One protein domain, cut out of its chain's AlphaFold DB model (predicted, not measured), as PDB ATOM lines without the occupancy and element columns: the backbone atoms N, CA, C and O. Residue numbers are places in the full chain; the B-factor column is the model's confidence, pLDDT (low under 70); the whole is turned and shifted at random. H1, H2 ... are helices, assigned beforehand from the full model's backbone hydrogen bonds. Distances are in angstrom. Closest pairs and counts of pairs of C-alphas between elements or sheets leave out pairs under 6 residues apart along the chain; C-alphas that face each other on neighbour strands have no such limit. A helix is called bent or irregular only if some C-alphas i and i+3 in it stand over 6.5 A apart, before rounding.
ATOM      1  N   ARG A 251     153.752  73.992 299.413       92.50
ATOM      2  CA  ARG A 251     154.000  72.539 299.356       92.50
ATOM      3  C   ARG A 251     153.104  71.767 300.325       92.50
ATOM      4  O   ARG A 251     152.679  70.664 300.001       92.50
ATOM      5  N   GLU A 252     152.769  72.364 301.460       95.06
ATOM      6  CA  GLU A 252     151.885  71.805 302.483       95.06
ATOM      7  C   GLU A 252     150.452  71.697 301.941       95.06
ATOM      8  O   GLU A 252     149.826  70.645 302.049       95.06
ATOM      9  N   MET A 253     149.962  72.740 301.254       95.31
ATOM     10  CA  MET A 253     148.661  72.711 300.571       95.31
ATOM     11  C   MET A 253     148.634  71.670 299.440       95.31
ATOM     12  O   MET A 253     147.657  70.939 299.289       95.31
ATOM     13  N   GLN A 254     149.724  71.563 298.670       94.62
ATOM     14  CA  GLN A 254     149.865  70.557 297.612       94.62
ATOM     15  C   GLN A 254     149.812  69.126 298.162       94.62
ATOM     16  O   GLN A 254     149.146  68.264 297.587       94.62
ATOM     17  N   GLN A 255     150.495  68.871 299.282       93.31
ATOM     18  CA  GLN A 255     150.484  67.580 299.972       93.31
ATOM     19  C   GLN A 255     149.112  67.260 300.578       93.31
ATOM     20  O   GLN A 255     148.680  66.113 300.492       93.31
ATOM     21  N   ALA A 256     148.412  68.255 301.132       92.56
ATOM     22  CA  ALA A 256     147.059  68.085 301.661       92.56
ATOM     23  C   ALA A 256     146.065  67.653 300.568       92.56
ATOM     24  O   ALA A 256     145.389  66.642 300.741       92.56
ATOM     25  N   ASP A 257     146.046  68.338 299.415       93.69
ATOM     26  CA  ASP A 257     145.191  67.959 298.276       93.69
ATOM     27  C   ASP A 257     145.536  66.556 297.737       93.69
ATOM     28  O   ASP A 257     144.643  65.772 297.418       93.69
ATOM     29  N   LEU A 258     146.825  66.192 297.664       89.81
ATOM     30  CA  LEU A 258     147.230  64.834 297.270       89.81
ATOM     31  C   LEU A 258     146.755  63.777 298.280       89.81
ATOM     32  O   LEU A 258     146.310  62.705 297.875       89.81
ATOM     33  N   TYR A 259     146.829  64.062 299.580       87.56
ATOM     34  CA  TYR A 259     146.381  63.154 300.637       87.56
ATOM     35  C   TYR A 259     144.852  62.997 300.671       87.56
ATOM     36  O   TYR A 259     144.361  61.885 300.868       87.56
ATOM     37  N   GLU A 260     144.099  64.073 300.426       87.19
ATOM     38  CA  GLU A 260     142.639  64.044 300.249       87.19
ATOM     39  C   GLU A 260     142.248  63.135 299.073       87.19
ATOM     40  O   GLU A 260     141.419  62.234 299.208       87.19
ATOM     41  N   VAL A 261     142.916  63.305 297.933       85.62
ATOM     42  CA  VAL A 261     142.643  62.560 296.695       85.62
ATOM     43  C   VAL A 261     143.073  61.096 296.782       85.62
ATOM     44  O   VAL A 261     142.429  60.233 296.198       85.62
ATOM     45  N   MET A 262     144.099  60.764 297.567       76.88
ATOM     46  CA  MET A 262     144.442  59.363 297.849       76.88
ATOM     47  C   MET A 262     143.396  58.644 298.723       76.88
ATOM     48  O   MET A 262     143.429  57.417 298.805       76.88
ATOM     49  N   LYS A 263     142.449  59.368 299.343       75.81
ATOM     50  CA  LYS A 263     141.287  58.794 300.050       75.81
ATOM     51  C   LYS A 263     140.009  58.733 299.203       75.81
ATOM     52  O   LYS A 263     139.069  58.059 299.611       75.81
ATOM     53  N   ASN A 264     139.957  59.417 298.058       65.31
ATOM     54  CA  ASN A 264     138.763  59.532 297.217       65.31
ATOM     55  C   ASN A 264     139.050  59.051 295.782       65.31
ATOM     56  O   ASN A 264     139.883  59.611 295.069       65.31
ATOM     57  N   SER A 265     138.358  57.999 295.342       65.06
ATOM     58  CA  SER A 265     138.706  57.257 294.125       65.06
ATOM     59  C   SER A 265     138.622  58.075 292.831       65.06
ATOM     60  O   SER A 265     139.413  57.819 291.921       65.06
ATOM     61  N   GLU A 266     137.729  59.066 292.733       75.75
ATOM     62  CA  GLU A 266     137.404  59.728 291.459       75.75
ATOM     63  C   GLU A 266     138.589  60.493 290.842       75.75
ATOM     64  O   GLU A 266     138.876  60.340 289.653       75.75
ATOM     65  N   LEU A 267     139.339  61.259 291.644       83.56
ATOM     66  CA  LEU A 267     140.477  62.069 291.175       83.56
ATOM     67  C   LEU A 267     141.852  61.411 291.390       83.56
ATOM     68  O   LEU A 267     142.867  61.983 290.992       83.56
ATOM     69  N   SER A 268     141.900  60.197 291.951       82.44
ATOM     70  CA  SER A 268     143.132  59.433 292.249       82.44
ATOM     71  C   SER A 268     144.134  59.355 291.082       82.44
ATOM     72  O   SER A 268     145.352  59.368 291.278       82.44
ATOM     73  N   HIS A 269     143.625  59.358 289.850       79.12
ATOM     74  CA  HIS A 269     144.402  59.341 288.615       79.12
ATOM     75  C   HIS A 269     145.317  60.572 288.424       79.12
ATOM     76  O   HIS A 269     146.394  60.442 287.839       79.12
ATOM     77  N   TYR A 270     144.961  61.743 288.970       86.19
ATOM     78  CA  TYR A 270     145.848  62.915 288.991       86.19
ATOM     79  C   TYR A 270     147.063  62.699 289.901       86.19
ATOM     80  O   TYR A 270     148.185  63.018 289.508       86.19
ATOM     81  N   ALA A 271     146.865  62.140 291.100       86.00
ATOM     82  CA  ALA A 271     147.953  61.889 292.047       86.00
ATOM     83  C   ALA A 271     148.977  60.891 291.476       86.00
ATOM     84  O   ALA A 271     150.187  61.110 291.590       86.00
ATOM     85  N   LEU A 272     148.504  59.848 290.780       80.31
ATOM     86  CA  LEU A 272     149.373  58.920 290.051       80.31
ATOM     87  C   LEU A 272     150.120  59.589 288.891       80.31
ATOM     88  O   LEU A 272     151.324  59.377 288.761       80.31
ATOM     89  N   ALA A 273     149.453  60.419 288.083       83.19
ATOM     90  CA  ALA A 273     150.108  61.150 286.999       83.19
ATOM     91  C   ALA A 273     151.209  62.092 287.527       83.19
ATOM     92  O   ALA A 273     152.316  62.109 286.991       83.19
ATOM     93  N   ILE A 274     150.954  62.815 288.624       88.19
ATOM     94  CA  ILE A 274     151.947  63.681 289.284       88.19
ATOM     95  C   ILE A 274     153.134  62.851 289.789       88.19
ATOM     96  O   ILE A 274     154.284  63.229 289.559       88.19
ATOM     97  N   LYS A 275     152.875  61.713 290.451       84.75
ATOM     98  CA  LYS A 275     153.928  60.799 290.920       84.75
ATOM     99  C   LYS A 275     154.775  60.291 289.752       84.75
ATOM    100  O   LYS A 275     155.995  60.387 289.831       84.75
ATOM    101  N   PHE A 276     154.145  59.851 288.662       80.06
ATOM    102  CA  PHE A 276     154.847  59.386 287.469       80.06
ATOM    103  C   PHE A 276     155.789  60.447 286.890       80.06
ATOM    104  O   PHE A 276     156.955  60.147 286.646       80.06
ATOM    105  N   ILE A 277     155.329  61.686 286.679       82.50
ATOM    106  CA  ILE A 277     156.200  62.713 286.086       82.50
ATOM    107  C   ILE A 277     157.419  62.964 286.995       82.50
ATOM    108  O   ILE A 277     158.535  63.067 286.476       82.50
ATOM    109  N   LYS A 278     157.235  62.956 288.329       83.31
ATOM    110  CA  LYS A 278     158.320  63.089 289.325       83.31
ATOM    111  C   LYS A 278     159.318  61.930 289.298       83.31
ATOM    112  O   LYS A 278     160.514  62.186 289.260       83.31
ATOM    113  N   THR A 279     158.852  60.682 289.357       79.94
ATOM    114  CA  THR A 279     159.723  59.517 289.626       79.94
ATOM    115  C   THR A 279     160.052  58.674 288.396       79.94
ATOM    116  O   THR A 279     161.011  57.916 288.422       79.94
ATOM    117  N   GLY A 280     159.274  58.781 287.317       70.88
ATOM    118  CA  GLY A 280     159.335  57.889 286.153       70.88
ATOM    119  C   GLY A 280     158.578  56.564 286.320       70.88
ATOM    120  O   GLY A 280     158.414  55.843 285.338       70.88
ATOM    121  N   GLU A 281     158.060  56.275 287.516       66.56
ATOM    122  CA  GLU A 281     157.486  54.977 287.894       66.56
ATOM    123  C   GLU A 281     156.054  55.108 288.433       66.56
ATOM    124  O   GLU A 281     155.742  56.043 289.181       66.56
ATOM    125  N   ILE A 282     155.199  54.119 288.150       65.12
ATOM    126  CA  ILE A 282     153.936  53.907 288.870       65.12
ATOM    127  C   ILE A 282     153.915  52.525 289.530       65.12
ATOM    128  O   ILE A 282     154.143  51.503 288.890       65.12
ATOM    129  N   SER A 283     153.537  52.496 290.810       59.56
ATOM    130  CA  SER A 283     153.093  51.273 291.482       59.56
ATOM    131  C   SER A 283     151.588  51.109 291.253       59.56
ATOM    132  O   SER A 283     150.789  51.887 291.781       59.56
ATOM    133  N   PHE A 284     151.205  50.143 290.415       58.72
ATOM    134  CA  PHE A 284     149.808  49.852 290.077       58.72
ATOM    135  C   PHE A 284     149.152  48.944 291.118       58.72
ATOM    136  O   PHE A 284     148.915  47.756 290.871       58.72
ATOM    137  N   ASP A 285     148.842  49.520 292.277       53.91
ATOM    138  CA  ASP A 285     148.029  48.831 293.275       53.91
ATOM    139  C   ASP A 285     146.571  48.665 292.795       53.91
ATOM    140  O   ASP A 285     146.073  49.417 291.949       53.91
ATOM    141  N   LEU A 286     145.895  47.628 293.286       45.53
ATOM    142  CA  LEU A 286     144.837  46.893 292.569       45.53
ATOM    143  C   LEU A 286     143.549  47.656 292.191       45.53
ATOM    144  O   LEU A 286     142.753  47.102 291.435       45.53
ATOM    145  N   ASN A 287     143.350  48.892 292.657       48.34
ATOM    146  CA  ASN A 287     142.083  49.631 292.538       48.34
ATOM    147  C   ASN A 287     142.135  50.934 291.714       48.34
ATOM    148  O   ASN A 287     141.106  51.602 291.609       48.34
ATOM    149  N   ILE A 288     143.277  51.336 291.134       53.84
ATOM    150  CA  ILE A 288     143.380  52.630 290.423       53.84
ATOM    151  C   ILE A 288     143.392  52.450 288.899       53.84
ATOM    152  O   ILE A 288     144.126  51.636 288.340       53.84
ATOM    153  N   ASN A 289     142.562  53.239 288.214       64.31
ATOM    154  CA  ASN A 289     142.306  53.107 286.785       64.31
ATOM    155  C   ASN A 289     143.471  53.654 285.926       64.31
ATOM    156  O   ASN A 289     143.584  54.861 285.687       64.31
ATOM    157  N   PHE A 290     144.320  52.749 285.422       66.44
ATOM    158  CA  PHE A 290     145.405  53.057 284.477       66.44
ATOM    159  C   PHE A 290     144.907  53.792 283.224       66.44
ATOM    160  O   PHE A 290     145.545  54.751 282.802       66.44
ATOM    161  N   LEU A 291     143.746  53.413 282.673       66.56
ATOM    162  CA  LEU A 291     143.144  54.078 281.510       66.56
ATOM    163  C   LEU A 291     142.764  55.535 281.829       66.56
ATOM    164  O   LEU A 291     142.936  56.401 280.975       66.56
ATOM    165  N   SER A 292     142.314  55.843 283.050       71.88
ATOM    166  CA  SER A 292     142.075  57.234 283.473       71.88
ATOM    167  C   SER A 292     143.372  58.035 283.584       71.88
ATOM    168  O   SER A 292     143.419  59.173 283.125       71.88
ATOM    169  N   CYS A 293     144.442  57.446 284.132       73.06
ATOM    170  CA  CYS A 293     145.763  58.087 284.195       73.06
ATOM    171  C   CYS A 293     146.318  58.343 282.786       73.06
ATOM    172  O   CYS A 293     146.781  59.436 282.477       73.06
ATOM    173  N   PHE A 294     146.207  57.338 281.920       71.38
ATOM    174  CA  PHE A 294     146.613  57.387 280.525       71.38
ATOM    175  C   PHE A 294     145.881  58.494 279.752       71.38
ATOM    176  O   PHE A 294     146.509  59.391 279.194       71.38
ATOM    177  N   ASN A 295     144.545  58.484 279.795       71.12
ATOM    178  CA  ASN A 295     143.712  59.501 279.156       71.12
ATOM    179  C   ASN A 295     143.977  60.905 279.721       71.12
ATOM    180  O   ASN A 295     143.864  61.882 278.984       71.12
ATOM    181  N   LEU A 296     144.329  61.027 281.007       76.44
ATOM    182  CA  LEU A 296     144.713  62.305 281.602       76.44
ATOM    183  C   LEU A 296     146.028  62.825 281.009       76.44
ATOM    184  O   LEU A 296     146.083  63.986 280.611       76.44
ATOM    185  N   LEU A 297     147.062  61.984 280.920       73.75
ATOM    186  CA  LEU A 297     148.357  62.367 280.348       73.75
ATOM    187  C   LEU A 297     148.204  62.812 278.885       73.75
ATOM    188  O   LEU A 297     148.643  63.917 278.556       73.75
ATOM    189  N   VAL A 298     147.468  62.043 278.069       71.25
ATOM    190  CA  VAL A 298     147.119  62.410 276.681       71.25
ATOM    191  C   VAL A 298     146.418  63.766 276.638       71.25
ATOM    192  O   VAL A 298     146.889  64.695 275.993       71.25
ATOM    193  N   LYS A 299     145.290  63.911 277.347       71.62
ATOM    194  CA  LYS A 299     144.420  65.089 277.196       71.62
ATOM    195  C   LYS A 299     144.948  66.359 277.861       71.62
ATOM    196  O   LYS A 299     144.459  67.439 277.539       71.62
ATOM    197  N   LYS A 300     145.839  66.258 278.853       79.25
ATOM    198  CA  LYS A 300     146.233  67.403 279.702       79.25
ATOM    199  C   LYS A 300     147.688  67.825 279.558       79.25
ATOM    200  O   LYS A 300     147.962  69.001 279.822       79.25
ATOM    201  N   LEU A 301     148.574  66.907 279.161       72.81
ATOM    202  CA  LEU A 301     149.984  67.190 278.893       72.81
ATOM    203  C   LEU A 301     150.290  67.089 277.394       72.81
ATOM    204  O   LEU A 301     150.714  68.092 276.830       72.81
ATOM    205  N   GLY A 302     149.969  65.957 276.757       71.69
ATOM    206  CA  GLY A 302     150.058  65.756 275.304       71.69
ATOM    207  C   GLY A 302     150.649  64.400 274.900       71.69
ATOM    208  O   GLY A 302     151.063  63.598 275.749       71.69
ATOM    209  N   GLU A 303     150.709  64.138 273.593       70.06
ATOM    210  CA  GLU A 303     151.191  62.858 273.038       70.06
ATOM    211  C   GLU A 303     152.642  62.524 273.446       70.06
ATOM    212  O   GLU A 303     152.885  61.447 273.984       70.06
ATOM    213  N   LYS A 304     153.598  63.457 273.325       70.56
ATOM    214  CA  LYS A 304     155.031  63.229 273.637       70.56
ATOM    215  C   LYS A 304     155.289  62.776 275.084       70.56
ATOM    216  O   LYS A 304     156.127  61.905 275.340       70.56
ATOM    217  N   VAL A 305     154.573  63.348 276.057       70.38
ATOM    218  CA  VAL A 305     154.659  62.929 277.473       70.38
ATOM    219  C   VAL A 305     154.036  61.549 277.672       70.38
ATOM    220  O   VAL A 305     154.523  60.747 278.469       70.38
ATOM    221  N   THR A 306     152.978  61.261 276.922       68.88
ATOM    222  CA  THR A 306     152.273  59.981 276.945       68.88
ATOM    223  C   THR A 306     153.121  58.849 276.358       68.88
ATOM    224  O   THR A 306     153.170  57.758 276.926       68.88
ATOM    225  N   GLU A 307     153.837  59.095 275.263       69.62
ATOM    226  CA  GLU A 307     154.786  58.132 274.696       69.62
ATOM    227  C   GLU A 307     155.913  57.832 275.690       69.62
ATOM    228  O   GLU A 307     156.143  56.670 276.020       69.62
ATOM    229  N   ASN A 308     156.518  58.862 276.292       69.12
ATOM    230  CA  ASN A 308     157.506  58.694 277.364       69.12
ATOM    231  C   ASN A 308     156.959  57.925 278.586       69.12
ATOM    232  O   ASN A 308     157.693  57.166 279.224       69.12
ATOM    233  N   PHE A 309     155.680  58.114 278.927       70.25
ATOM    234  CA  PHE A 309     155.002  57.349 279.975       70.25
ATOM    235  C   PHE A 309     154.924  55.864 279.629       70.25
ATOM    236  O   PHE A 309     155.338  55.028 280.442       70.25
ATOM    237  N   PHE A 310     154.465  55.539 278.418       68.31
ATOM    238  CA  PHE A 310     154.442  54.170 277.918       68.31
ATOM    239  C   PHE A 310     155.829  53.540 277.893       68.31
ATOM    240  O   PHE A 310     155.999  52.456 278.443       68.31
ATOM    241  N   GLU A 311     156.823  54.184 277.281       70.81
ATOM    242  CA  GLU A 311     158.144  53.575 277.084       70.81
ATOM    243  C   GLU A 311     158.807  53.165 278.401       70.81
ATOM    244  O   GLU A 311     159.469  52.130 278.459       70.81
ATOM    245  N   LYS A 312     158.558  53.918 279.478       70.81
ATOM    246  CA  LYS A 312     159.084  53.615 280.815       70.81
ATOM    247  C   LYS A 312     158.236  52.613 281.603       70.81
ATOM    248  O   LYS A 312     158.782  51.912 282.446       70.81
ATOM    249  N   ASN A 313     156.930  52.511 281.334       68.25
ATOM    250  CA  ASN A 313     156.001  51.736 282.173       68.25
ATOM    251  C   ASN A 313     155.327  50.546 281.470       68.25
ATOM    252  O   ASN A 313     154.652  49.781 282.151       68.25
ATOM    253  N   TYR A 314     155.506  50.324 280.159       69.88
ATOM    254  CA  TYR A 314     154.756  49.290 279.423       69.88
ATOM    255  C   TYR A 314     154.934  47.876 280.000       69.88
ATOM    256  O   TYR A 314     153.975  47.110 280.042       69.88
ATOM    257  N   ARG A 315     156.123  47.563 280.533       67.81
ATOM    258  CA  ARG A 315     156.430  46.285 281.208       67.81
ATOM    259  C   ARG A 315     155.695  46.091 282.539       67.81
ATOM    260  O   ARG A 315     155.526  44.958 282.974       67.81
TER     261      ARG A 315
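AT A GLANCE: This is residues 251 to 315 of the 838 residues of an uncharacterized protein of Gammaproteobacteria bacterium RIFCSPHIGHO2_12_FULL_38_11 (UniProt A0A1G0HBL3). The longest helix, H2, runs through the middle, with H1 on one side of it and the hairpin of H3 and H4 on the other; H3 crosses H2 nearly at right angles, and H4 folds back beside H3. The free part of H1, residues 251 to 256, sticks out. The printed part has 65 residues with four named helices, in the order H1 H2 H3 H4, and no named strand: all helix. It is compact, with a radius of gyration of the C-alphas of 11.7 A, and spans 30 by 26 by 20 A.

IN THESE COORDINATES: Find C-alpha 265 at (138.706, 57.257, 294.125); from there H2 runs 21.6 A to residue 279. It is irregular: C-alphas 266 and 269 are 7.6 A apart. Before it, H1 holds residues 251 to 261, 15.4 A long, from C-alpha 251 at (154.000, 72.539, 299.356). H3 holds residues 290 to 300, 15.1 A. H4, residues 303 to 315, runs 19.2 A to C-alpha 315 at (156.430, 46.285, 281.208); it is irregular, with C-alphas 312 and 315 7.8 A apart.

HOW THE PARTS SIT: Look first at His 269 of H2 and Cys 293 of H3: their C-alphas, the closest of these touching helices, are 4.8 A apart. The lines stand at 71 degrees, only just about perpendicular. H2 touches H1 with residues 267 to 271 alone, closest at C-alphas 261 and 268, 5.5 A, at a steep tilt of 45 degrees, opposite ways. H3 and H4 touch as a helical hairpin, closest at C-alphas 298 and 306, 5.7 A, at a shallow tilt of 21 degrees, opposite ways. H2 and H4 are close but not clearly touching, and H1 is apart from H3 and H4. Every O i to N i+4 pair is within hydrogen-bond range in H1 and H3, against 8 of 11 in H2 and 8 of 9 in H4.

THE WHOLE: The farthest C-alphas, of Met 253 and Arg 315, are 33.7 A apart. The printed part has no cut and no long link. Mean pLDDT of the printed part is 75.0; look for values under 70 at residues 264 to 265, 281 to 291, 306 to 308, 310 and 313 to 315.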